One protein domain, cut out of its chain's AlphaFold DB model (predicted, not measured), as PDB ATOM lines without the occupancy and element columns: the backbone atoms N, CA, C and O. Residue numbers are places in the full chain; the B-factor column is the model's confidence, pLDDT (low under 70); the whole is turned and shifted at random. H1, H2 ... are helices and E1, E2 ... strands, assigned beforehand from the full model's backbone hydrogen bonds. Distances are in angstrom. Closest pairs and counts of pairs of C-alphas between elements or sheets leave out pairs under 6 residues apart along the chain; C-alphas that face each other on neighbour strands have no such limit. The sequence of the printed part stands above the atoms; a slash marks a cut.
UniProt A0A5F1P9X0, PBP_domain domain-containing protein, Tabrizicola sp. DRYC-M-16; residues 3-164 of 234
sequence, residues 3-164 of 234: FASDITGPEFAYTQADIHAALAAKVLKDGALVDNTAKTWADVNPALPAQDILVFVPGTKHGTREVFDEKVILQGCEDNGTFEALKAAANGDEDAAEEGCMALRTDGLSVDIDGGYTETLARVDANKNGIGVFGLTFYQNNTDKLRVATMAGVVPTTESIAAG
ATOM      1  N   PHE A   3      98.853 107.380  82.270       98.00
ATOM      2  CA  PHE A   3      99.703 106.411  82.963       98.00
ATOM      3  C   PHE A   3      99.021 106.031  84.269       98.00
ATOM      4  O   PHE A   3      98.747 106.904  85.093       98.00
ATOM      5  N   ALA A   4      98.718 104.750  84.449       98.19
ATOM      6  CA  ALA A   4      98.010 104.273  85.626       98.19
ATOM      7  C   ALA A   4      98.675 103.036  86.232       98.19
ATOM      8  O   ALA A   4      99.184 102.171  85.520       98.19
ATOM      9  N   SER A   5      98.654 102.961  87.554       98.00
ATOM     10  CA  SER A   5      99.192 101.868  88.361       98.00
ATOM     11  C   SER A   5      98.086 101.222  89.190       98.00
ATOM     12  O   SER A   5      96.946 101.695  89.197       98.00
ATOM     13  N   ASP A   6      98.411 100.134  89.886       97.94
ATOM     14  CA  ASP A   6      97.502  99.529  90.859       97.94
ATOM     15  C   ASP A   6      97.019 100.569  91.886       97.94
ATOM     16  O   ASP A   6      97.803 101.376  92.391       97.94
ATOM     17  N   ILE A   7      95.724 100.547  92.211       97.44
ATOM     18  CA  ILE A   7      95.081 101.507  93.121       97.44
ATOM     19  C   ILE A   7      95.718 101.554  94.515       97.44
ATOM     20  O   ILE A   7      95.673 102.590  95.178       97.44
ATOM     21  N   THR A   8      96.330 100.455  94.959       96.12
ATOM     22  CA  THR A   8      97.018 100.369  96.255       96.12
ATOM     23  C   THR A   8      98.498 100.750  96.183       96.12
ATOM     24  O   THR A   8      99.151 100.866  97.221       96.12
ATOM     25  N   GLY A   9      99.023 100.965  94.974       95.31
ATOM     26  CA  GLY A   9     100.391 101.402  94.725       95.31
ATOM     27  C   GLY A   9     100.627 102.875  95.074       95.31
ATOM     28  O   GLY A   9      99.691 103.607  95.418       95.31
ATOM     29  N   PRO A  10     101.880 103.344  94.998       96.31
ATOM     30  CA  PRO A  10     102.219 104.726  95.298       96.31
ATOM     31  C   PRO A  10     101.660 105.700  94.249       96.31
ATOM     32  O   PRO A  10     101.319 105.326  93.126       96.31
ATOM     33  N   GLU A  11     101.568 106.969  94.642       96.38
ATOM     34  CA  GLU A  11     101.238 108.066  93.734       96.38
ATOM     35  C   GLU A  11     102.479 108.499  92.961       96.38
ATOM     36  O   GLU A  11     103.575 108.584  93.517       96.38
ATOM     37  N   PHE A  12     102.284 108.807  91.682       98.19
ATOM     38  CA  PHE A  12     103.325 109.333  90.816       98.19
ATOM     39  C   PHE A  12     102.885 110.664  90.219       98.19
ATOM     40  O   PHE A  12     101.741 110.820  89.785       98.19
ATOM     41  N   ALA A  13     103.827 111.599  90.169       97.75
ATOM     42  CA  ALA A  13     103.682 112.868  89.483       97.75
ATOM     43  C   ALA A  13     104.764 112.957  88.405       97.75
ATOM     44  O   ALA A  13     105.851 113.472  88.653       97.75
ATOM     45  N   TYR A  14     104.485 112.374  87.240       98.44
ATOM     46  CA  TYR A  14     105.458 112.285  86.159       98.44
ATOM     47  C   TYR A  14     105.547 113.585  85.364       98.44
ATOM     48  O   TYR A  14     104.588 114.348  85.255       98.44
ATOM     49  N   THR A  15     106.697 113.780  84.738       98.62
ATOM     50  CA  THR A  15     106.899 114.608  83.548       98.62
ATOM     51  C   THR A  15     107.260 113.707  82.366       98.62
ATOM     52  O   THR A  15     107.677 112.560  82.558       98.62
ATOM     53  N   GLN A  16     107.145 114.206  81.134       98.50
ATOM     54  CA  GLN A  16     107.628 113.466  79.964       98.50
ATOM     55  C   GLN A  16     109.130 113.158  80.074       98.50
ATOM     56  O   GLN A  16     109.549 112.045  79.754       98.50
ATOM     57  N   ALA A  17     109.922 114.088  80.622       98.56
ATOM     58  CA  ALA A  17     111.338 113.885  80.919       98.56
ATOM     59  C   ALA A  17     111.592 112.673  81.833       98.56
ATOM     60  O   ALA A  17     112.507 111.895  81.548       98.56
ATOM     61  N   ASP A  18     110.775 112.474  82.878       98.69
ATOM     62  CA  ASP A  18     110.875 111.303  83.763       98.69
ATOM     63  C   ASP A  18     110.582 110.004  82.998       98.69
ATOM     64  O   ASP A  18     111.309 109.020  83.133       98.69
ATOM     65  N   ILE A  19     109.540 109.989  82.160       98.69
ATOM     66  CA  ILE A  19     109.182 108.793  81.382       98.69
ATOM     67  C   ILE A  19     110.274 108.453  80.363       98.69
ATOM     68  O   ILE A  19     110.683 107.293  80.275       98.69
ATOM     69  N   HIS A  20     110.798 109.443  79.635       98.69
ATOM     70  CA  HIS A  20     111.918 109.231  78.719       98.69
ATOM     71  C   HIS A  20     113.151 108.712  79.470       98.69
ATOM     72  O   HIS A  20     113.717 107.688  79.098       98.69
ATOM     73  N   ALA A  21     113.547 109.352  80.573       98.50
ATOM     74  CA  ALA A  21     114.704 108.923  81.357       98.50
ATOM     75  C   ALA A  21     114.532 107.520  81.973       98.50
ATOM     76  O   ALA A  21     115.521 106.815  82.181       98.50
ATOM     77  N   ALA A  22     113.300 107.064  82.213       98.62
ATOM     78  CA  ALA A  22     113.017 105.699  82.649       98.62
ATOM     79  C   ALA A  22     113.089 104.666  81.508       98.62
ATOM     80  O   ALA A  22     113.550 103.539  81.733       98.62
ATOM     81  N   LEU A  23     112.630 105.022  80.301       98.69
ATOM     82  CA  LEU A  23     112.320 104.059  79.235       98.69
ATOM     83  C   LEU A  23     113.229 104.119  78.008       98.69
ATOM     84  O   LEU A  23     113.318 103.118  77.300       98.69
ATOM     85  N   ALA A  24     113.924 105.225  77.753       98.56
ATOM     86  CA  ALA A  24     114.832 105.342  76.618       98.56
ATOM     87  C   ALA A  24     116.004 104.359  76.738       98.56
ATOM     88  O   ALA A  24     116.472 104.061  77.840       98.56
ATOM     89  N   ALA A  25     116.501 103.860  75.608       98.44
ATOM     90  CA  ALA A  25     117.667 102.981  75.549       98.44
ATOM     91  C   ALA A  25     118.947 103.720  75.960       98.44
ATOM     92  O   ALA A  25     119.819 103.143  76.617       98.44
ATOM     93  N   LYS A  26     119.042 105.004  75.595       98.19
ATOM     94  CA  LYS A  26     120.131 105.905  75.967       98.19
ATOM     95  C   LYS A  26     119.585 107.149  76.646       98.19
ATOM     96  O   LYS A  26     118.525 107.645  76.289       98.19
ATOM     97  N   VAL A  27     120.335 107.656  77.615       97.88
ATOM     98  CA  VAL A  27     119.995 108.867  78.367       97.88
ATOM     99  C   VAL A  27     121.202 109.787  78.442       97.88
ATOM    100  O   VAL A  27     122.348 109.327  78.451       97.88
ATOM    101  N   LEU A  28     120.953 111.093  78.509       97.06
ATOM    102  CA  LEU A  28     121.989 112.072  78.803       97.06
ATOM    103  C   LEU A  28     122.313 112.055  80.303       97.06
ATOM    104  O   LEU A  28     121.476 112.393  81.136       97.06
ATOM    105  N   LYS A  29     123.545 111.684  80.656       94.50
ATOM    106  CA  LYS A  29     124.045 111.707  82.035       94.50
ATOM    107  C   LYS A  29     125.415 112.365  82.076       94.50
ATOM    108  O   LYS A  29     126.305 111.989  81.318       94.50
ATOM    109  N   ASP A  30     125.573 113.365  82.940       92.19
ATOM    110  CA  ASP A  30     126.822 114.125  83.102       92.19
ATOM    111  C   ASP A  30     127.385 114.672  81.769       92.19
ATOM    112  O   ASP A  30     128.594 114.725  81.551       92.19
ATOM    113  N   GLY A  31     126.489 115.069  80.853       92.19
ATOM    114  CA  GLY A  31     126.834 115.615  79.535       92.19
ATOM    115  C   GLY A  31     127.198 114.578  78.466       92.19
ATOM    116  O   GLY A  31     127.575 114.965  77.362       92.19
ATOM    117  N   ALA A  32     127.079 113.281  78.758       95.81
ATOM    118  CA  ALA A  32     127.343 112.202  77.811       95.81
ATOM    119  C   ALA A  32     126.115 111.305  77.603       95.81
ATOM    120  O   ALA A  32     125.369 111.018  78.539       95.81
ATOM    121  N   LEU A  33     125.935 110.819  76.374       97.88
ATOM    122  CA  LEU A  33     124.964 109.770  76.072       97.88
ATOM    123  C   LEU A  33     125.482 108.429  76.594       97.88
ATOM    124  O   LEU A  33     126.526 107.942  76.154       97.88
ATOM    125  N   VAL A  34     124.737 107.821  77.511       97.94
ATOM    126  CA  VAL A  34     125.063 106.522  78.112       97.94
ATOM    127  C   VAL A  34     123.880 105.571  78.007       97.94
ATOM    128  O   VAL A  34     122.742 106.007  77.840       97.94
ATOM    129  N   ASP A  35     124.138 104.269  78.110       98.19
ATOM    130  CA  ASP A  35     123.061 103.281  78.182       98.19
ATOM    131  C   ASP A  35     122.240 103.482  79.458       98.19
ATOM    132  O   ASP A  35     122.776 103.751  80.541       98.19
ATOM    133  N   ASN A  36     120.923 103.347  79.331       98.38
ATOM    134  CA  ASN A  36     120.025 103.520  80.457       98.38
ATOM    135  C   ASN A  36     120.168 102.362  81.448       98.38
ATOM    136  O   ASN A  36     119.940 101.193  81.134       98.38
ATOM    137  N   THR A  37     120.547 102.706  82.674       97.38
ATOM    138  CA  THR A  37     120.790 101.752  83.761       97.38
ATOM    139  C   THR A  37     119.848 101.943  84.943       97.38
ATOM    140  O   THR A  37     119.948 101.172  85.897       97.38
ATOM    141  N   ALA A  38     118.917 102.905  84.883       98.12
ATOM    142  CA  ALA A  38     117.940 103.140  85.943       98.12
ATOM    143  C   ALA A  38     117.111 101.874  86.195       98.12
ATOM    144  O   ALA A  38     116.683 101.210  85.238       98.12
ATOM    145  N   LYS A  39     116.912 101.525  87.470       98.25
ATOM    146  CA  LYS A  39     116.125 100.356  87.892       98.25
ATOM    147  C   LYS A  39     114.907 100.749  88.715       98.25
ATOM    148  O   LYS A  39     113.909 100.039  88.661       98.25
ATOM    149  N   THR A  40     114.965 101.880  89.409       98.50
ATOM    150  CA  THR A  40     113.865 102.431  90.200       98.50
ATOM    151  C   THR A  40     113.493 103.832  89.730       98.50
ATOM    152  O   THR A  40     114.317 104.545  89.158       98.50
ATOM    153  N   TRP A  41     112.263 104.267  90.005       98.50
ATOM    154  CA  TRP A  41     111.837 105.631  89.672       98.50
ATOM    155  C   TRP A  41     112.625 106.706  90.438       98.50
ATOM    156  O   TRP A  41     112.829 107.795  89.913       98.50
ATOM    157  N   ALA A  42     113.153 106.385  91.624       98.19
ATOM    158  CA  ALA A  42     114.044 107.275  92.369       98.19
ATOM    159  C   ALA A  42     115.433 107.443  91.714       98.19
ATOM    160  O   ALA A  42     116.068 108.477  91.920       98.19
ATOM    161  N   ASP A  43     115.894 106.473  90.907       98.00
ATOM    162  CA  ASP A  43     117.120 106.619  90.098       98.00
ATOM    163  C   ASP A  43     116.937 107.651  88.977       98.00
ATOM    164  O   ASP A  43     117.907 108.264  88.533       98.00
ATOM    165  N   VAL A  44     115.695 107.804  88.506       97.75
ATOM    166  CA  VAL A  44     115.303 108.747  87.455       97.75
ATOM    167  C   VAL A  44     115.085 110.135  88.048       97.75
ATOM    168  O   VAL A  44     115.664 111.113  87.581       97.75
ATOM    169  N   ASN A  45     114.278 110.212  89.105       97.44
ATOM    170  CA  ASN A  45     113.944 111.447  89.791       97.44
ATOM    171  C   ASN A  45     113.756 111.161  91.291       97.44
ATOM    172  O   ASN A  45     112.796 110.484  91.663       97.44
ATOM    173  N   PRO A  46     114.620 111.694  92.179       97.62
ATOM    174  CA  PRO A  46     114.567 111.416  93.617       97.62
ATOM    175  C   PRO A  46     113.265 111.819  94.326       97.62
ATOM    176  O   PRO A  46     113.055 111.422  95.471       97.62
ATOM    177  N   ALA A  47     112.412 112.633  93.691       97.44
ATOM    178  CA  ALA A  47     111.091 112.979  94.213       97.44
ATOM    179  C   ALA A  47     110.038 111.884  93.957       97.44
ATOM    180  O   ALA A  47     108.974 111.907  94.578       97.44
ATOM    181  N   LEU A  48     110.314 110.936  93.056       98.06
ATOM    182  CA  LEU A  48     109.435 109.810  92.770       98.06
ATOM    183  C   LEU A  48     109.656 108.660  93.772       98.06
ATOM    184  O   LEU A  48     110.741 108.514  94.341       98.06
ATOM    185  N   PRO A  49     108.639 107.806  93.990       97.69
ATOM    186  CA  PRO A  49     108.763 106.608  94.817       97.69
ATOM    187  C   PRO A  49     109.951 105.718  94.420       97.69
ATOM    188  O   PRO A  49     110.190 105.482  93.242       97.69
ATOM    189  N   ALA A  50     110.644 105.115  95.389       97.56
ATOM    190  CA  ALA A  50     111.710 104.131  95.142       97.56
ATOM    191  C   ALA A  50     111.155 102.741  94.745       97.56
ATOM    192  O   ALA A  50     111.500 101.723  95.341       97.56
ATOM    193  N   GLN A  51     110.238 102.712  93.777       97.88
ATOM    194  CA  GLN A  51     109.645 101.505  93.205       97.88
ATOM    195  C   GLN A  51     110.434 101.076  91.964       97.88
ATOM    196  O   GLN A  51     110.877 101.930  91.195       97.88
ATOM    197  N   ASP A  52     110.560  99.766  91.746       98.25
ATOM    198  CA  ASP A  52     111.131  99.210  90.518       98.25
ATOM    199  C   ASP A  52     110.361  99.685  89.275       98.25
ATOM    200  O   ASP A  52     109.126  99.730  89.259       98.25
ATOM    201  N   ILE A  53     111.096 100.021  88.218       98.69
ATOM    202  CA  ILE A  53     110.527 100.417  86.930       98.69
ATOM    203  C   ILE A  53     110.022  99.163  86.219       98.69
ATOM    204  O   ILE A  53     110.789  98.253  85.918       98.69
ATOM    205  N   LEU A  54     108.732  99.147  85.903       98.62
ATOM    206  CA  LEU A  54     108.132  98.218  84.955       98.62
ATOM    207  C   LEU A  54     106.977  98.934  84.267       98.62
ATOM    208  O   LEU A  54     105.999  99.290  84.924       98.62
ATOM    209  N   VAL A  55     107.084  99.159  82.962       98.62
ATOM    210  CA  VAL A  55     106.070  99.886  82.194       98.62
ATOM    211  C   VAL A  55     105.579  99.042  81.029       98.62
ATOM    212  O   VAL A  55     106.362  98.538  80.227       98.62
ATOM    213  N   PHE A  56     104.260  98.902  80.944       98.25
ATOM    214  CA  PHE A  56     103.556  98.248  79.850       98.25
ATOM    215  C   PHE A  56     103.112  99.311  78.844       98.25
ATOM    216  O   PHE A  56     102.122 100.018  79.066       98.25
ATOM    217  N   VAL A  57     103.875  99.444  77.762       97.19
ATOM    218  CA  VAL A  57     103.679 100.468  76.729       97.19
ATOM    219  C   VAL A  57     102.876  99.902  75.554       97.19
ATOM    220  O   VAL A  57     102.853  98.684  75.359       97.19
ATOM    221  N   PRO A  58     102.196 100.742  74.753       95.44
ATOM    222  CA  PRO A  58     101.542 100.268  73.539       95.44
ATOM    223  C   PRO A  58     102.562  99.630  72.589       95.44
ATOM    224  O   PRO A  58     103.621 100.203  72.327       95.44
ATOM    225  N   GLY A  59     102.246  98.452  72.053       93.75
ATOM    226  CA  GLY A  59     103.074  97.810  71.036       93.75
ATOM    227  C   GLY A  59     103.122  98.619  69.740       93.75
ATOM    228  O   GLY A  59     102.254  99.448  69.465       93.75
ATOM    229  N   THR A  60     104.121  98.359  68.899       89.62
ATOM    230  CA  THR A  60     104.369  99.129  67.661       89.62
ATOM    231  C   THR A  60     103.228  99.096  66.638       89.62
ATOM    232  O   THR A  60     103.185  99.914  65.725       89.62
ATOM    233  N   LYS A  61     102.270  98.172  66.786       86.12
ATOM    234  CA  LYS A  61     101.086  98.039  65.919       86.12
ATOM    235  C   LYS A  61      99.844  98.764  66.451       86.12
ATOM    236  O   LYS A  61      98.795  98.713  65.808       86.12
ATOM    237  N   HIS A  62      99.923  99.404  67.618       82.62
ATOM    238  CA  HIS A  62      98.803 100.133  68.209       82.62
ATOM    239  C   HIS A  62      98.688 101.555  67.658       82.62
ATOM    240  O   HIS A  62      99.660 102.296  67.628       82.62
ATOM    241  N   GLY A  63      97.463 102.000  67.352       76.00
ATOM    242  CA  GLY A  63      97.202 103.392  66.948       76.00
ATOM    243  C   GLY A  63      97.508 104.442  68.029       76.00
ATOM    244  O   GLY A  63      97.554 105.630  67.741       76.00
ATOM    245  N   THR A  64      97.724 104.020  69.279       82.88
ATOM    246  CA  THR A  64      98.176 104.885  70.381       82.88
ATOM    247  C   THR A  64      99.692 104.934  70.537       82.88
ATOM    248  O   THR A  64     100.171 105.738  71.336       82.88
ATOM    249  N   ARG A  65     100.440 104.104  69.795       92.31
ATOM    250  CA  ARG A  65     101.903 104.087  69.832       92.31
ATOM    251  C   ARG A  65     102.491 105.424  69.411       92.31
ATOM    252  O   ARG A  65     103.325 105.956  70.117       92.31
ATOM    253  N   GLU A  66     101.993 105.986  68.319       91.19
ATOM    254  CA  GLU A  66     102.445 107.277  67.793       91.19
ATOM    255  C   GLU A  66     102.342 108.392  68.848       91.19
ATOM    256  O   GLU A  66     103.292 109.125  69.076       91.19
ATOM    257  N   VAL A  67     101.229 108.459  69.594       91.94
ATOM    258  CA  VAL A  67     101.070 109.441  70.685       91.94
ATOM    259  C   VAL A  67     102.065 109.196  71.818       91.94
ATOM    260  O   VAL A  67     102.559 110.149  72.407       91.94
ATOM    261  N   PHE A  68     102.334 107.932  72.150       96.19
ATOM    262  CA  PHE A  68     103.332 107.591  73.159       96.19
ATOM    263  C   PHE A  68     104.732 108.036  72.721       96.19
ATOM    264  O   PHE A  68     105.425 108.717  73.472       96.19
ATOM    265  N   ASP A  69     105.111 107.689  71.497       96.44
ATOM    266  CA  ASP A  69     106.424 107.974  70.940       96.44
ATOM    267  C   ASP A  69     106.640 109.490  70.787       96.44
ATOM    268  O   ASP A  69     107.612 110.013  71.318       96.44
ATOM    269  N   GLU A  70     105.699 110.226  70.191       95.00
ATOM    270  CA  GLU A  70     105.852 111.666  69.938       95.00
ATOM    271  C   GLU A  70     105.595 112.528  71.186       95.00
ATOM    272  O   GLU A  70     106.416 113.355  71.579       95.00
ATOM    273  N   LYS A  71     104.437 112.358  71.839       95.44
ATOM    274  CA  LYS A  71     104.000 113.270  72.916       95.44
ATOM    275  C   LYS A  71     104.575 112.922  74.281       95.44
ATOM    276  O   LYS A  71     104.441 113.728  75.199       95.44
ATOM    277  N   VAL A  72     105.176 111.742  74.441       97.81
ATOM    278  CA  VAL A  72     105.810 111.346  75.704       97.81
ATOM    279  C   VAL A  72     107.303 111.150  75.537       97.81
ATOM    280  O   VAL A  72     108.069 111.798  76.242       97.81
ATOM    281  N   ILE A  73     107.727 110.257  74.646       98.50
ATOM    282  CA  ILE A  73     109.137 109.873  74.575       98.50
ATOM    283  C   ILE A  73     109.966 110.960  73.894       98.50
ATOM    284  O   ILE A  73     110.924 111.433  74.501       98.50
ATOM    285  N   LEU A  74     109.579 111.413  72.702       98.44
ATOM    286  CA  LEU A  74     110.268 112.487  71.991       98.44
ATOM    287  C   LEU A  74     110.206 113.798  72.782       98.44
ATOM    288  O   LEU A  74     111.257 114.350  73.093       98.44
ATOM    289  N   GLN A  75     109.018 114.219  73.235       98.31
ATOM    290  CA  GLN A  75     108.904 115.406  74.095       98.31
ATOM    291  C   GLN A  75     109.786 115.298  75.350       98.31
ATOM    292  O   GLN A  75     110.494 116.233  75.705       98.31
ATOM    293  N   GLY A  76     109.805 114.138  76.014       98.56
ATOM    294  CA  GLY A  76     110.661 113.925  77.178       98.56
ATOM    295  C   GLY A  76     112.153 113.962  76.851       98.56
ATOM    296  O   GLY A  76     112.947 114.416  77.675       98.56
ATOM    297  N   CYS A  77     112.541 113.495  75.664       98.69
ATOM    298  CA  CYS A  77     113.906 113.556  75.146       98.69
ATOM    299  C   CYS A  77     114.369 114.998  74.907       98.69
ATOM    300  O   CYS A  77     115.521 115.334  75.191       98.69
ATOM    301  N   GLU A  78     113.477 115.850  74.399       98.44
ATOM    302  CA  GLU A  78     113.710 117.288  74.259       98.44
ATOM    303  C   GLU A  78     113.831 117.952  75.635       98.44
ATOM    304  O   GLU A  78     114.830 118.617  75.916       98.44
ATOM    305  N   ASP A  79     112.866 117.698  76.524       98.31
ATOM    306  CA  ASP A  79     112.764 118.324  77.846       98.31
ATOM    307  C   ASP A  79     113.999 118.066  78.726       98.31
ATOM    308  O   ASP A  79     114.408 118.926  79.509       98.31
ATOM    309  N   ASN A  80     114.615 116.882  78.612       97.56
ATOM    310  CA  ASN A  80     115.825 116.531  79.365       97.56
ATOM    311  C   ASN A  80     117.138 116.775  78.595       97.56
ATOM    312  O   ASN A  80     118.213 116.443  79.102       97.56
ATOM    313  N   GLY A  81     117.073 117.354  77.393       97.75
ATOM    314  CA  GLY A  81     118.235 117.697  76.570       97.75
ATOM    315  C   GLY A  81     118.915 116.514  75.872       97.75
ATOM    316  O   GLY A  81     119.947 116.706  75.225       97.75
ATOM    317  N   THR A  82     118.363 115.299  75.966       98.31
ATOM    318  CA  THR A  82     118.901 114.126  75.258       98.31
ATOM    319  C   THR A  82     118.790 114.297  73.742       98.31
ATOM    320  O   THR A  82     119.720 113.902  73.036       98.31
ATOM    321  N   PHE A  83     117.734 114.952  73.245       98.44
ATOM    322  CA  PHE A  83     117.555 115.230  71.815       98.44
ATOM    323  C   PHE A  83     118.743 116.009  71.236       98.44
ATOM    324  O   PHE A  83     119.357 115.579  70.262       98.44
ATOM    325  N   GLU A  84     119.155 117.102  71.886       98.06
ATOM    326  CA  GLU A  84     120.296 117.903  71.428       98.06
ATOM    327  C   GLU A  84     121.607 117.107  71.436       98.06
ATOM    328  O   GLU A  84     122.433 117.248  70.531       98.06
ATOM    329  N   ALA A  85     121.799 116.230  72.424       98.00
ATOM    330  CA  ALA A  85     122.973 115.369  72.489       98.00
ATOM    331  C   ALA A  85     122.974 114.301  71.380       98.00
ATOM    332  O   ALA A  85     124.023 114.034  70.789       98.00
ATOM    333  N   LEU A  86     121.813 113.713  71.074       98.25
ATOM    334  CA  LEU A  86     121.637 112.763  69.972       98.25
ATOM    335  C   LEU A  86     121.855 113.438  68.621       98.25
ATOM    336  O   LEU A  86     122.642 112.942  67.820       98.25
ATOM    337  N   LYS A  87     121.263 114.614  68.413       98.25
ATOM    338  CA  LYS A  87     121.461 115.431  67.214       98.25
ATOM    339  C   LYS A  87     122.931 115.786  67.017       98.25
ATOM    340  O   LYS A  87     123.464 115.635  65.920       98.25
ATOM    341  N   ALA A  88     123.632 116.190  68.078       97.50
ATOM    342  CA  ALA A  88     125.071 116.440  68.013       97.50
ATOM    343  C   ALA A  88     125.864 115.175  67.633       97.50
ATOM    344  O   ALA A  88     126.756 115.242  66.786       97.50
ATOM    345  N   ALA A  89     125.523 114.018  68.209       96.88
ATOM    346  CA  ALA A  89     126.145 112.736  67.870       96.88
ATOM    347  C   ALA A  89     125.841 112.284  66.428       96.88
ATOM    348  O   ALA A  89     126.671 111.619  65.805       96.88
ATOM    349  N   ALA A  90     124.692 112.687  65.887       97.25
ATOM    350  CA  ALA A  90     124.253 112.427  64.521       97.25
ATOM    351  C   ALA A  90     124.718 113.496  63.508       97.25
ATOM    352  O   ALA A  90     124.266 113.510  62.369       97.25
ATOM    353  N   ASN A  91     125.651 114.384  63.880       97.25
ATOM    354  CA  ASN A  91     126.147 115.482  63.033       97.25
ATOM    355  C   ASN A  91     125.057 116.461  62.555       97.25
ATOM    356  O   ASN A  91     125.168 117.026  61.466       97.25
ATOM    357  N   GLY A  92     124.031 116.692  63.372       97.50
ATOM    358  CA  GLY A  92     122.935 117.612  63.064       97.50
ATOM    359  C   GLY A  92     121.745 116.981  62.341       97.50
ATOM    360  O   GLY A  92     120.860 117.724  61.938       97.50
ATOM    361  N   ASP A  93     121.723 115.659  62.158       98.00
ATOM    362  CA  ASP A  93     120.589 114.936  61.576       98.00
ATOM    363  C   ASP A  93     119.446 114.823  62.602       98.00
ATOM    364  O   ASP A  93     119.596 114.166  63.637       98.00
ATOM    365  N   GLU A  94     118.341 115.529  62.342       97.62
ATOM    366  CA  GLU A  94     117.168 115.585  63.226       97.62
ATOM    367  C   GLU A  94     116.372 114.277  63.191       97.62
ATOM    368  O   GLU A  94     116.065 113.750  64.256       97.62
ATOM    369  N   ASP A  95     116.156 113.683  62.014       97.62
ATOM    370  CA  ASP A  95     115.434 112.409  61.872       97.62
ATOM    371  C   ASP A  95     116.152 111.289  62.650       97.62
ATOM    372  O   ASP A  95     115.535 110.505  63.377       97.62
ATOM    373  N   ALA A  96     117.485 111.240  62.554       98.00
ATOM    374  CA  ALA A  96     118.291 110.285  63.313       98.00
ATOM    375  C   ALA A  96     118.250 110.548  64.832       98.00
ATOM    376  O   ALA A  96     118.360 109.610  65.630       98.00
ATOM    377  N   ALA A  97     118.110 111.810  65.250       98.06
ATOM    378  CA  ALA A  97     117.969 112.169  66.657       98.06
ATOM    379  C   ALA A  97     116.595 111.765  67.209       98.06
ATOM    380  O   ALA A  97     116.538 111.184  68.293       98.06
ATOM    381  N   GLU A  98     115.519 112.000  66.455       98.00
ATOM    382  CA  GLU A  98     114.163 111.568  66.805       98.00
ATOM    383  C   GLU A  98     114.085 110.042  66.945       98.00
ATOM    384  O   GLU A  98     113.618 109.540  67.972       98.00
ATOM    385  N   GLU A  99     114.620 109.287  65.977       97.75
ATOM    386  CA  GLU A  99     114.697 107.820  66.062       97.75
ATOM    387  C   GLU A  99     115.480 107.377  67.310       97.75
ATOM    388  O   GLU A  99     115.061 106.468  68.033       97.75
ATOM    389  N   GLY A 100     116.590 108.058  67.610       98.00
ATOM    390  CA  GLY A 100     117.390 107.816  68.808       98.00
ATOM    391  C   GLY A 100     116.638 108.082  70.115       98.00
ATOM    392  O   GLY A 100     116.792 107.312  71.064       98.00
ATOM    393  N   CYS A 101     115.814 109.132  70.166       98.31
ATOM    394  CA  CYS A 101     114.966 109.453  71.314       98.31
ATOM    395  C   CYS A 101     113.900 108.377  71.540       98.31
ATOM    396  O   CYS A 101     113.674 107.943  72.668       98.31
ATOM    397  N   MET A 102     113.260 107.923  70.460       97.31
ATOM    398  CA  MET A 102     112.159 106.957  70.508       97.31
ATOM    399  C   MET A 102     112.629 105.501  70.665       97.31
ATOM    400  O   MET A 102     111.819 104.594  70.878       97.31
ATOM    401  N   ALA A 103     113.941 105.252  70.624       97.94
ATOM    402  CA  ALA A 103     114.515 103.946  70.909       97.94
ATOM    403  C   ALA A 103     114.356 103.591  72.397       97.94
ATOM    404  O   ALA A 103     115.068 104.105  73.261       97.94
ATOM    405  N   LEU A 104     113.450 102.662  72.706       98.19
ATOM    406  CA  LEU A 104     113.216 102.188  74.071       98.19
ATOM    407  C   LEU A 104     114.222 101.112  74.499       98.19
ATOM    408  O   LEU A 104     114.716 100.317  73.696       98.19
ATOM    409  N   ARG A 105     114.491 101.048  75.803       98.19
ATOM    410  CA  ARG A 105     115.288  99.991  76.434       98.19
ATOM    411  C   ARG A 105     114.659  98.611  76.218       98.19
ATOM    412  O   ARG A 105     113.444  98.449  76.279       98.19
ATOM    413  N   THR A 106     115.502  97.596  76.043       97.00
ATOM    414  CA  THR A 106     115.090  96.207  75.746       97.00
ATOM    415  C   THR A 106     115.416  95.219  76.871       97.00
ATOM    416  O   THR A 106     115.354  94.007  76.686       97.00
ATOM    417  N   ASP A 107     115.743  95.718  78.066       97.06
ATOM    418  CA  ASP A 107     116.117  94.911  79.234       97.06
ATOM    419  C   ASP A 107     114.916  94.415  80.064       97.06
ATOM    420  O   ASP A 107     115.088  93.931  81.183       97.06
ATOM    421  N   GLY A 108     113.702  94.520  79.515       96.31
ATOM    422  CA  GLY A 108     112.465  94.007  80.108       96.31
ATOM    423  C   GLY A 108     111.754  94.953  81.077       96.31
ATOM    424  O   GLY A 108     110.709  94.575  81.600       96.31
ATOM    425  N   LEU A 109     112.275  96.167  81.314       98.06
ATOM    426  CA  LEU A 109     111.585  97.176  82.137       98.06
ATOM    427  C   LEU A 109     110.586  98.025  81.331       98.06
ATOM    428  O   LEU A 109     109.666  98.598  81.907       98.06
ATOM    429  N   SER A 110     110.744  98.065  80.004       97.94
ATOM    430  CA  SER A 110     109.723  98.505  79.049       97.94
ATOM    431  C   SER A 110     109.214  97.276  78.306       97.94
ATOM    432  O   SER A 110     110.008  96.537  77.720       97.94
ATOM    433  N   VAL A 111     107.911  97.026  78.363       97.81
ATOM    434  CA  VAL A 111     107.283  95.851  77.754       97.81
ATOM    435  C   VAL A 111     106.165  96.302  76.830       97.81
ATOM    436  O   VAL A 111     105.148  96.827  77.280       97.81
ATOM    437  N   ASP A 112     106.350  96.051  75.541       96.69
ATOM    438  CA  ASP A 112     105.350  96.313  74.514       96.69
ATOM    439  C   ASP A 112     104.161  95.350  74.664       96.69
ATOM    440  O   ASP A 112     104.326  94.128  74.732       96.69
ATOM    441  N   ILE A 113     102.951  95.908  74.696       95.88
ATOM    442  CA  ILE A 113     101.692  95.162  74.703       95.88
ATOM    443  C   ILE A 113     101.007  95.331  73.345       95.88
ATOM    444  O   ILE A 113     100.512  96.409  73.017       95.88
ATOM    445  N   ASP A 114     100.976  94.249  72.566       91.75
ATOM    446  CA  ASP A 114     100.287  94.177  71.265       91.75
ATOM    447  C   ASP A 114      98.765  93.965  71.400       91.75
ATOM    448  O   ASP A 114      98.028  94.086  70.418       91.75
ATOM    449  N   GLY A 115      98.293  93.573  72.586       89.75
ATOM    450  CA  GLY A 115      96.875  93.423  72.899       89.75
ATOM    451  C   GLY A 115      96.212  94.720  73.369       89.75
ATOM    452  O   GLY A 115      96.843  95.742  73.611       89.75
ATOM    453  N   GLY A 116      94.890  94.679  73.547       90.06
ATOM    454  CA  GLY A 116      94.129  95.830  74.043       90.06
ATOM    455  C   GLY A 116      94.363  96.142  75.527       90.06
ATOM    456  O   GLY A 116      94.992  95.386  76.264       90.06
ATOM    457  N   TYR A 117      93.747  97.224  76.007       93.25
ATOM    458  CA  TYR A 117      93.860  97.684  77.399       93.25
ATOM    459  C   TYR A 117      93.478  96.645  78.464       93.25
ATOM    460  O   TYR A 117      93.952  96.724  79.594       93.25
ATOM    461  N   THR A 118      92.646  95.657  78.132       95.12
ATOM    462  CA  THR A 118      92.331  94.544  79.039       95.12
ATOM    463  C   THR A 118      93.540  93.648  79.305       95.12
ATOM    464  O   THR A 118      93.692  93.175  80.430       95.12
ATOM    465  N   GLU A 119      94.423  93.449  78.319       96.12
ATOM    466  CA  GLU A 119      95.700  92.764  78.537       96.12
ATOM    467  C   GLU A 119      96.604  93.617  79.428       96.12
ATOM    468  O   GLU A 119      97.092  93.117  80.439       96.12
ATOM    469  N   THR A 120      96.769  94.909  79.124       96.81
ATOM    470  CA  THR A 120      97.570  95.832  79.947       96.81
ATOM    471  C   THR A 120      97.094  95.852  81.403       96.81
ATOM    472  O   THR A 120      97.909  95.747  82.318       96.81
ATOM    473  N   LEU A 121      95.778  95.899  81.639       97.69
ATOM    474  CA  LEU A 121      95.195  95.829  82.980       97.69
ATOM    475  C   LEU A 121      95.542  94.512  83.686       97.69
ATOM    476  O   LEU A 121      95.931  94.533  84.849       97.69
ATOM    477  N   ALA A 122      95.450  93.372  82.994       97.88
ATOM    478  CA  ALA A 122      95.821  92.079  83.568       97.88
ATOM    479  C   ALA A 122      97.318  92.005  83.923       97.88
ATOM    480  O   ALA A 122      97.688  91.392  84.924       97.88
ATOM    481  N   ARG A 123      98.191  92.652  83.136       97.75
ATOM    482  CA  ARG A 123      99.634  92.736  83.417       97.75
ATOM    483  C   ARG A 123      99.937  93.569  84.661       97.75
ATOM    484  O   ARG A 123     100.773  93.144  85.460       97.75
ATOM    485  N   VAL A 124      99.246  94.701  84.830       97.94
ATOM    486  CA  VAL A 124      99.315  95.543  86.040       97.94
ATOM    487  C   VAL A 124      98.759  94.793  87.253       97.94
ATOM    488  O   VAL A 124      99.373  94.801  88.315       97.94
ATOM    489  N   ASP A 125      97.648  94.068  87.108       96.88
ATOM    490  CA  ASP A 125      97.086  93.293  88.219       96.88
ATOM    491  C   ASP A 125      98.039  92.177  88.686       96.88
ATOM    492  O   ASP A 125      98.237  91.989  89.888       96.88
ATOM    493  N   ALA A 126      98.693  91.496  87.738       97.50
ATOM    494  CA  ALA A 126      99.684  90.458  88.018       97.50
ATOM    495  C   ALA A 126     101.009  91.004  88.585       97.50
ATOM    496  O   ALA A 126     101.707  90.281  89.296       97.50
ATOM    497  N   ASN A 127     101.365  92.256  88.281       96.56
ATOM    498  CA  ASN A 127     102.599  92.897  88.733       96.56
ATOM    499  C   ASN A 127     102.279  94.246  89.371       96.56
ATOM    500  O   ASN A 127     102.182  95.254  88.679       96.56
ATOM    501  N   LYS A 128     102.192  94.281  90.703       93.19
ATOM    502  CA  LYS A 128     101.768  95.477  91.456       93.19
ATOM    503  C   LYS A 128     102.704  96.689  91.337       93.19
ATOM    504  O   LYS A 128     102.286  97.800  91.633       93.19
ATOM    505  N   ASN A 129     103.927  96.488  90.842       95.19
ATOM    506  CA  ASN A 129     104.869  97.563  90.503       95.19
ATOM    507  C   ASN A 129     104.713  98.070  89.053       95.19
ATOM    508  O   ASN A 129     105.406  98.997  88.643       95.19
ATOM    509  N   GLY A 130     103.851  97.439  88.257       97.69
ATOM    510  CA  GLY A 130     103.651  97.761  86.854       97.69
ATOM    511  C   GLY A 130     102.875  99.057  86.658       97.69
ATOM    512  O   GLY A 130     101.849  99.290  87.301       97.69
ATOM    513  N   ILE A 131     103.339  99.875  85.721       98.56
ATOM    514  CA  ILE A 131     102.625 101.042  85.209       98.56
ATOM    515  C   ILE A 131     102.078 100.683  83.829       98.56
ATOM    516  O   ILE A 131     102.825 100.262  82.951       98.56
ATOM    517  N   GLY A 132     100.774 100.828  83.629       97.88
ATOM    518  CA  GLY A 132     100.132 100.627  82.337       97.88
ATOM    519  C   GLY A 132      99.798 101.950  81.659       97.88
ATOM    520  O   GLY A 132      99.465 102.938  82.319       97.88
ATOM    521  N   VAL A 133      99.846 101.950  80.330       96.94
ATOM    522  CA  VAL A 133      99.394 103.076  79.511       96.94
ATOM    523  C   VAL A 133      97.998 102.794  78.955       96.94
ATOM    524  O   VAL A 133      97.770 101.776  78.300       96.94
ATOM    525  N   PHE A 134      97.055 103.703  79.209       94.69
ATOM    526  CA  PHE A 134      95.634 103.519  78.903       94.69
ATOM    527  C   PHE A 134      95.014 104.731  78.191       94.69
ATOM    528  O   PHE A 134      95.543 105.845  78.204       94.69
ATOM    529  N   GLY A 135      93.839 104.531  77.592       92.06
ATOM    530  CA  GLY A 135      92.930 105.629  77.251       92.06
ATOM    531  C   GLY A 135      92.235 106.174  78.504       92.06
ATOM    532  O   GLY A 135      91.991 105.414  79.443       92.06
ATOM    533  N   LEU A 136      91.886 107.467  78.513       92.06
ATOM    534  CA  LEU A 136      91.253 108.124  79.668       92.06
ATOM    535  C   LEU A 136      89.976 107.389  80.109       92.06
ATOM    536  O   LEU A 136      89.857 107.007  81.269       92.06
ATOM    537  N   THR A 137      89.066 107.108  79.178       90.06
ATOM    538  CA  THR A 137      87.794 106.430  79.475       90.06
ATOM    539  C   THR A 137      87.979 105.007  79.988       90.06
ATOM    540  O   THR A 137      87.242 104.564  80.865       90.06
ATOM    541  N   PHE A 138      88.994 104.282  79.499       93.31
ATOM    542  CA  PHE A 138      89.297 102.956  80.037       93.31
ATOM    543  C   PHE A 138      89.727 103.052  81.502       93.31
ATOM    544  O   PHE A 138      89.243 102.282  82.328       93.31
ATOM    545  N   TYR A 139      90.593 104.015  81.832       95.25
ATOM    546  CA  TYR A 139      90.970 104.287  83.216       95.25
ATOM    547  C   TYR A 139      89.753 104.673  84.068       95.25
ATOM    548  O   TYR A 139      89.540 104.053  85.106       95.25
ATOM    549  N   GLN A 140      88.925 105.623  83.619       93.75
ATOM    550  CA  GLN A 140      87.740 106.090  84.357       93.75
ATOM    551  C   GLN A 140      86.788 104.937  84.716       93.75
ATOM    552  O   GLN A 140      86.303 104.860  85.846       93.75
ATOM    553  N   ASN A 141      86.610 103.987  83.793       94.31
ATOM    554  CA  ASN A 141      85.791 102.789  83.989       94.31
ATOM    555  C   ASN A 141      86.433 101.706  84.878       94.31
ATOM    556  O   ASN A 141      85.782 100.707  85.169       94.31
ATOM    557  N   ASN A 142      87.696 101.867  85.282       97.19
ATOM    558  CA  ASN A 142      88.445 100.923  86.119       97.19
ATOM    559  C   ASN A 142      89.119 101.633  87.312       97.19
ATOM    560  O   ASN A 142      90.158 101.190  87.807       97.19
ATOM    561  N   THR A 143      88.541 102.744  87.776       96.94
ATOM    562  CA  THR A 143      89.028 103.528  88.931       96.94
ATOM    563  C   THR A 143      88.923 102.785  90.263       96.94
ATOM    564  O   THR A 143      89.515 103.215  91.245       96.94
ATOM    565  N   ASP A 144      88.215 101.655  90.306       97.19
ATOM    566  CA  ASP A 144      88.190 100.712  91.428       97.19
ATOM    567  C   ASP A 144      89.467  99.855  91.525       97.19
ATOM    568  O   ASP A 144      89.729  99.261  92.571       97.19
ATOM    569  N   LYS A 145      90.267  99.792  90.451       97.44
ATOM    570  CA  LYS A 145      91.487  98.967  90.348       97.44
ATOM    571  C   LYS A 145      92.739  99.764  90.035       97.44
ATOM    572  O   LYS A 145      93.836  99.344  90.394       97.44
ATOM    573  N   LEU A 146      92.580 100.883  89.340       98.19
ATOM    574  CA  LEU A 146      93.672 101.710  88.863       98.19
ATOM    575  C   LEU A 146      93.664 103.071  89.545       98.19
ATOM    576  O   LEU A 146      92.614 103.678  89.755       98.19
ATOM    577  N   ARG A 147      94.860 103.602  89.773       97.69
ATOM    578  CA  ARG A 147      95.074 105.019  90.056       97.69
ATOM    579  C   ARG A 147      95.904 105.658  88.956       97.69
ATOM    580  O   ARG A 147      96.786 105.012  88.402       97.69
ATOM    581  N   VAL A 148      95.617 106.916  88.639       97.94
ATOM    582  CA  VAL A 148      96.282 107.639  87.552       97.94
ATOM    583  C   VAL A 148      97.363 108.569  88.089       97.94
ATOM    584  O   VAL A 148      97.187 109.189  89.137       97.94
ATOM    585  N   ALA A 149      98.476 108.659  87.370       98.25
ATOM    586  CA  ALA A 149      99.519 109.642  87.616       98.25
ATOM    587  C   ALA A 149      99.173 110.981  86.950       98.25
ATOM    588  O   ALA A 149      98.509 111.017  85.910       98.25
ATOM    589  N   THR A 150      99.667 112.085  87.509       98.31
ATOM    590  CA  THR A 150      99.677 113.360  86.776       98.31
ATOM    591  C   THR A 150     100.767 113.344  85.712       98.31
ATOM    592  O   THR A 150     101.792 112.685  85.905       98.31
ATOM    593  N   MET A 151     100.589 114.132  84.651       98.31
ATOM    594  CA  MET A 151     101.659 114.445  83.705       98.31
ATOM    595  C   MET A 151     101.932 115.946  83.710       98.31
ATOM    596  O   MET A 151     101.002 116.734  83.560       98.31
ATOM    597  N   ALA A 152     103.189 116.334  83.922       97.19
ATOM    598  CA  ALA A 152     103.617 117.726  84.077       97.19
ATOM    599  C   ALA A 152     102.782 118.502  85.120       97.19
ATOM    600  O   ALA A 152     102.465 119.675  84.952       97.19
ATOM    601  N   GLY A 153     102.384 117.822  86.204       97.31
ATOM    602  CA  GLY A 153     101.541 118.390  87.263       97.31
ATOM    603  C   GLY A 153     100.049 118.506  86.922       97.31
ATOM    604  O   GLY A 153      99.270 118.917  87.780       97.31
ATOM    605  N   VAL A 154      99.627 118.108  85.719       98.25
ATOM    606  CA  VAL A 154      98.226 118.131  85.284       98.25
ATOM    607  C   VAL A 154      97.597 116.749  85.464       98.25
ATOM    608  O   VAL A 154      98.130 115.731  85.011       98.25
ATOM    609  N   VAL A 155      96.450 116.699  86.144       97.31
ATOM    610  CA  VAL A 155      95.639 115.479  86.281       97.31
ATOM    611  C   VAL A 155      94.900 115.240  84.962       97.31
ATOM    612  O   VAL A 155      94.250 116.168  84.490       97.31
ATOM    613  N   PRO A 156      94.936 114.033  84.372       96.06
ATOM    614  CA  PRO A 156      94.181 113.755  83.157       96.06
ATOM    615  C   PRO A 156      92.678 113.662  83.436       96.06
ATOM    616  O   PRO A 156      92.196 112.671  83.989       96.06
ATOM    617  N   THR A 157      91.925 114.663  82.994       94.75
ATOM    618  CA  THR A 157      90.460 114.655  82.974       94.75
ATOM    619  C   THR A 157      89.933 115.073  81.603       94.75
ATOM    620  O   THR A 157      90.686 115.523  80.738       94.75
ATOM    621  N   THR A 158      88.627 114.909  81.384       92.44
ATOM    622  CA  THR A 158      87.971 115.408  80.168       92.44
ATOM    623  C   THR A 158      88.157 116.920  80.054       92.44
ATOM    624  O   THR A 158      88.472 117.420  78.982       92.44
ATOM    625  N   GLU A 159      88.043 117.639  81.172       93.06
ATOM    626  CA  GLU A 159      88.197 119.090  81.252       93.06
ATOM    627  C   GLU A 159      89.631 119.531  80.954       93.06
ATOM    628  O   GLU A 159      89.823 120.418  80.129       93.06
ATOM    629  N   SER A 160      90.642 118.900  81.564       95.69
ATOM    630  CA  SER A 160      92.045 119.274  81.330       95.69
ATOM    631  C   SER A 160      92.494 118.983  79.895       95.69
ATOM    632  O   SER A 160      93.354 119.674  79.361       95.69
ATOM    633  N   ILE A 161      91.946 117.933  79.273       93.38
ATOM    634  CA  ILE A 161      92.237 117.589  77.875       93.38
ATOM    635  C   ILE A 161      91.513 118.544  76.928       93.38
ATOM    636  O   ILE A 161      92.136 119.044  75.998       93.38
ATOM    637  N   ALA A 162      90.228 118.826  77.168       90.81
ATOM    638  CA  ALA A 162      89.469 119.777  76.359       90.81
ATOM    639  C   ALA A 162      90.076 121.186  76.435       90.81
ATOM    640  O   ALA A 162      90.145 121.875  75.428       90.81
ATOM    641  N   ALA A 163      90.578 121.599  77.602       91.50
ATOM    642  CA  ALA A 163      91.274 122.873  77.769       91.50
ATOM    643  C   ALA A 163      92.652 122.929  77.077       91.50
ATOM    644  O   ALA A 163      93.217 124.010  76.944       91.50
ATOM    645  N   GLY A 164      93.203 121.787  76.646       90.62
ATOM    646  CA  GLY A 164      94.558 121.691  76.096       90.62
ATOM    647  C   GLY A 164      95.674 121.710  77.150       90.62
ATOM    648  O   GLY A 164      96.846 121.681  76.786       90.62
TER     649      GLY A 164
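Overview. This is residues 3 to 164 of the 234 residues of the protein "PBP_domain domain-containing protein" of Tabrizicola sp. DRYC-M-16 (UniProt A0A5F1P9X0). At one end of this elongated body stands a twisted sheet of five short strands with H6 packed over one face; at the other, H3, H4 and H5 cluster crosswise, with the hairpin E2 and E3 beside H4. H1 and H3 join the two ends. The 162 printed residues hold eight named helices and seven named strands, in the order E1 H1 E2 E3 H2 E4 H3 H4 H5 E5 H6 E6 H7 E7 H8; the class is mixed, helices and strands. The larger sheet is mixed, in the order E5 E4 E6 E1 E7. The whole is compact, radius of gyration of the C-alphas 15.4 A, spanning 49 by 32 by 29 A.

Arrangement. Start at the sheet, only just strongly twisted, its C-alphas up to 4.2 A off its best plane: edge strands E5, residues 110 to 113, and E7, 146 to 148; inner strands E4, 55 to 58, E6, 131 to 134, and E1, 3 to 6. E5 and E4 are parallel, N 111 to O 55 being 2.9 A, and so are E4 and E6, N 56 to O 131 2.8 A. E1 is antiparallel to E6, N 132 to O 4 2.8 A, and to E7, N 5 to O 147 2.9 A. H6, residues 117 to 126, is over E6 at a height over the sheet of 7.5 A; the closest C-alphas are those of Thr 120 and Gly 132, 5.9 A. E5, H6, E6 form a split strand-helix-strand unit, E4 lying between its strands, with a right-handed crossover. H7, residues 136 to 140, is on the same face. The hub, H3, residues 65 to 79, only grazes the sheet. H1, residues 16 to 23, touches H3 about perpendicular at 73 degrees, Ala 17 and Gly 76 having the closest C-alphas, 3.8 A. H5, residues 94 to 102, touches H3 too, the closest C-alphas, of Leu 74 and Cys 101, 5.6 A apart. H4, residues 82 to 89, touches H5 at a steep tilt of 47 degrees, opposite ways, the closest C-alphas, of Lys 87 and Ala 97, 4.8 A apart. E2, residues 26 to 29, and E3, 32 to 35, are a hairpin, N 27 to O 34 2.9 A. H2, residues 41 to 44, touches H1; H8, 158 to 162, touches no helix. In H3, 9 of 11 O i to N i+4 pairs are within hydrogen-bond range; H2 is too short for any, and in the other helices every pair is.

Along the chain. Find C-alpha 3 at (99.703, 106.411, 82.963), where E1 begins. H3 runs 19.6 A from C-alpha 65 at (101.903, 104.087, 69.832), H6 14.1 A and H5 12.4 A. H8 ends at C-alpha 162, (89.469, 119.777, 76.359).

Size, cuts and confidence. The C-alphas farthest apart, of Asn 91 and Asp 144, are 49.7 A apart. The printed part has no cut, no link is long, and no printed residue is under 70 in pLDDT.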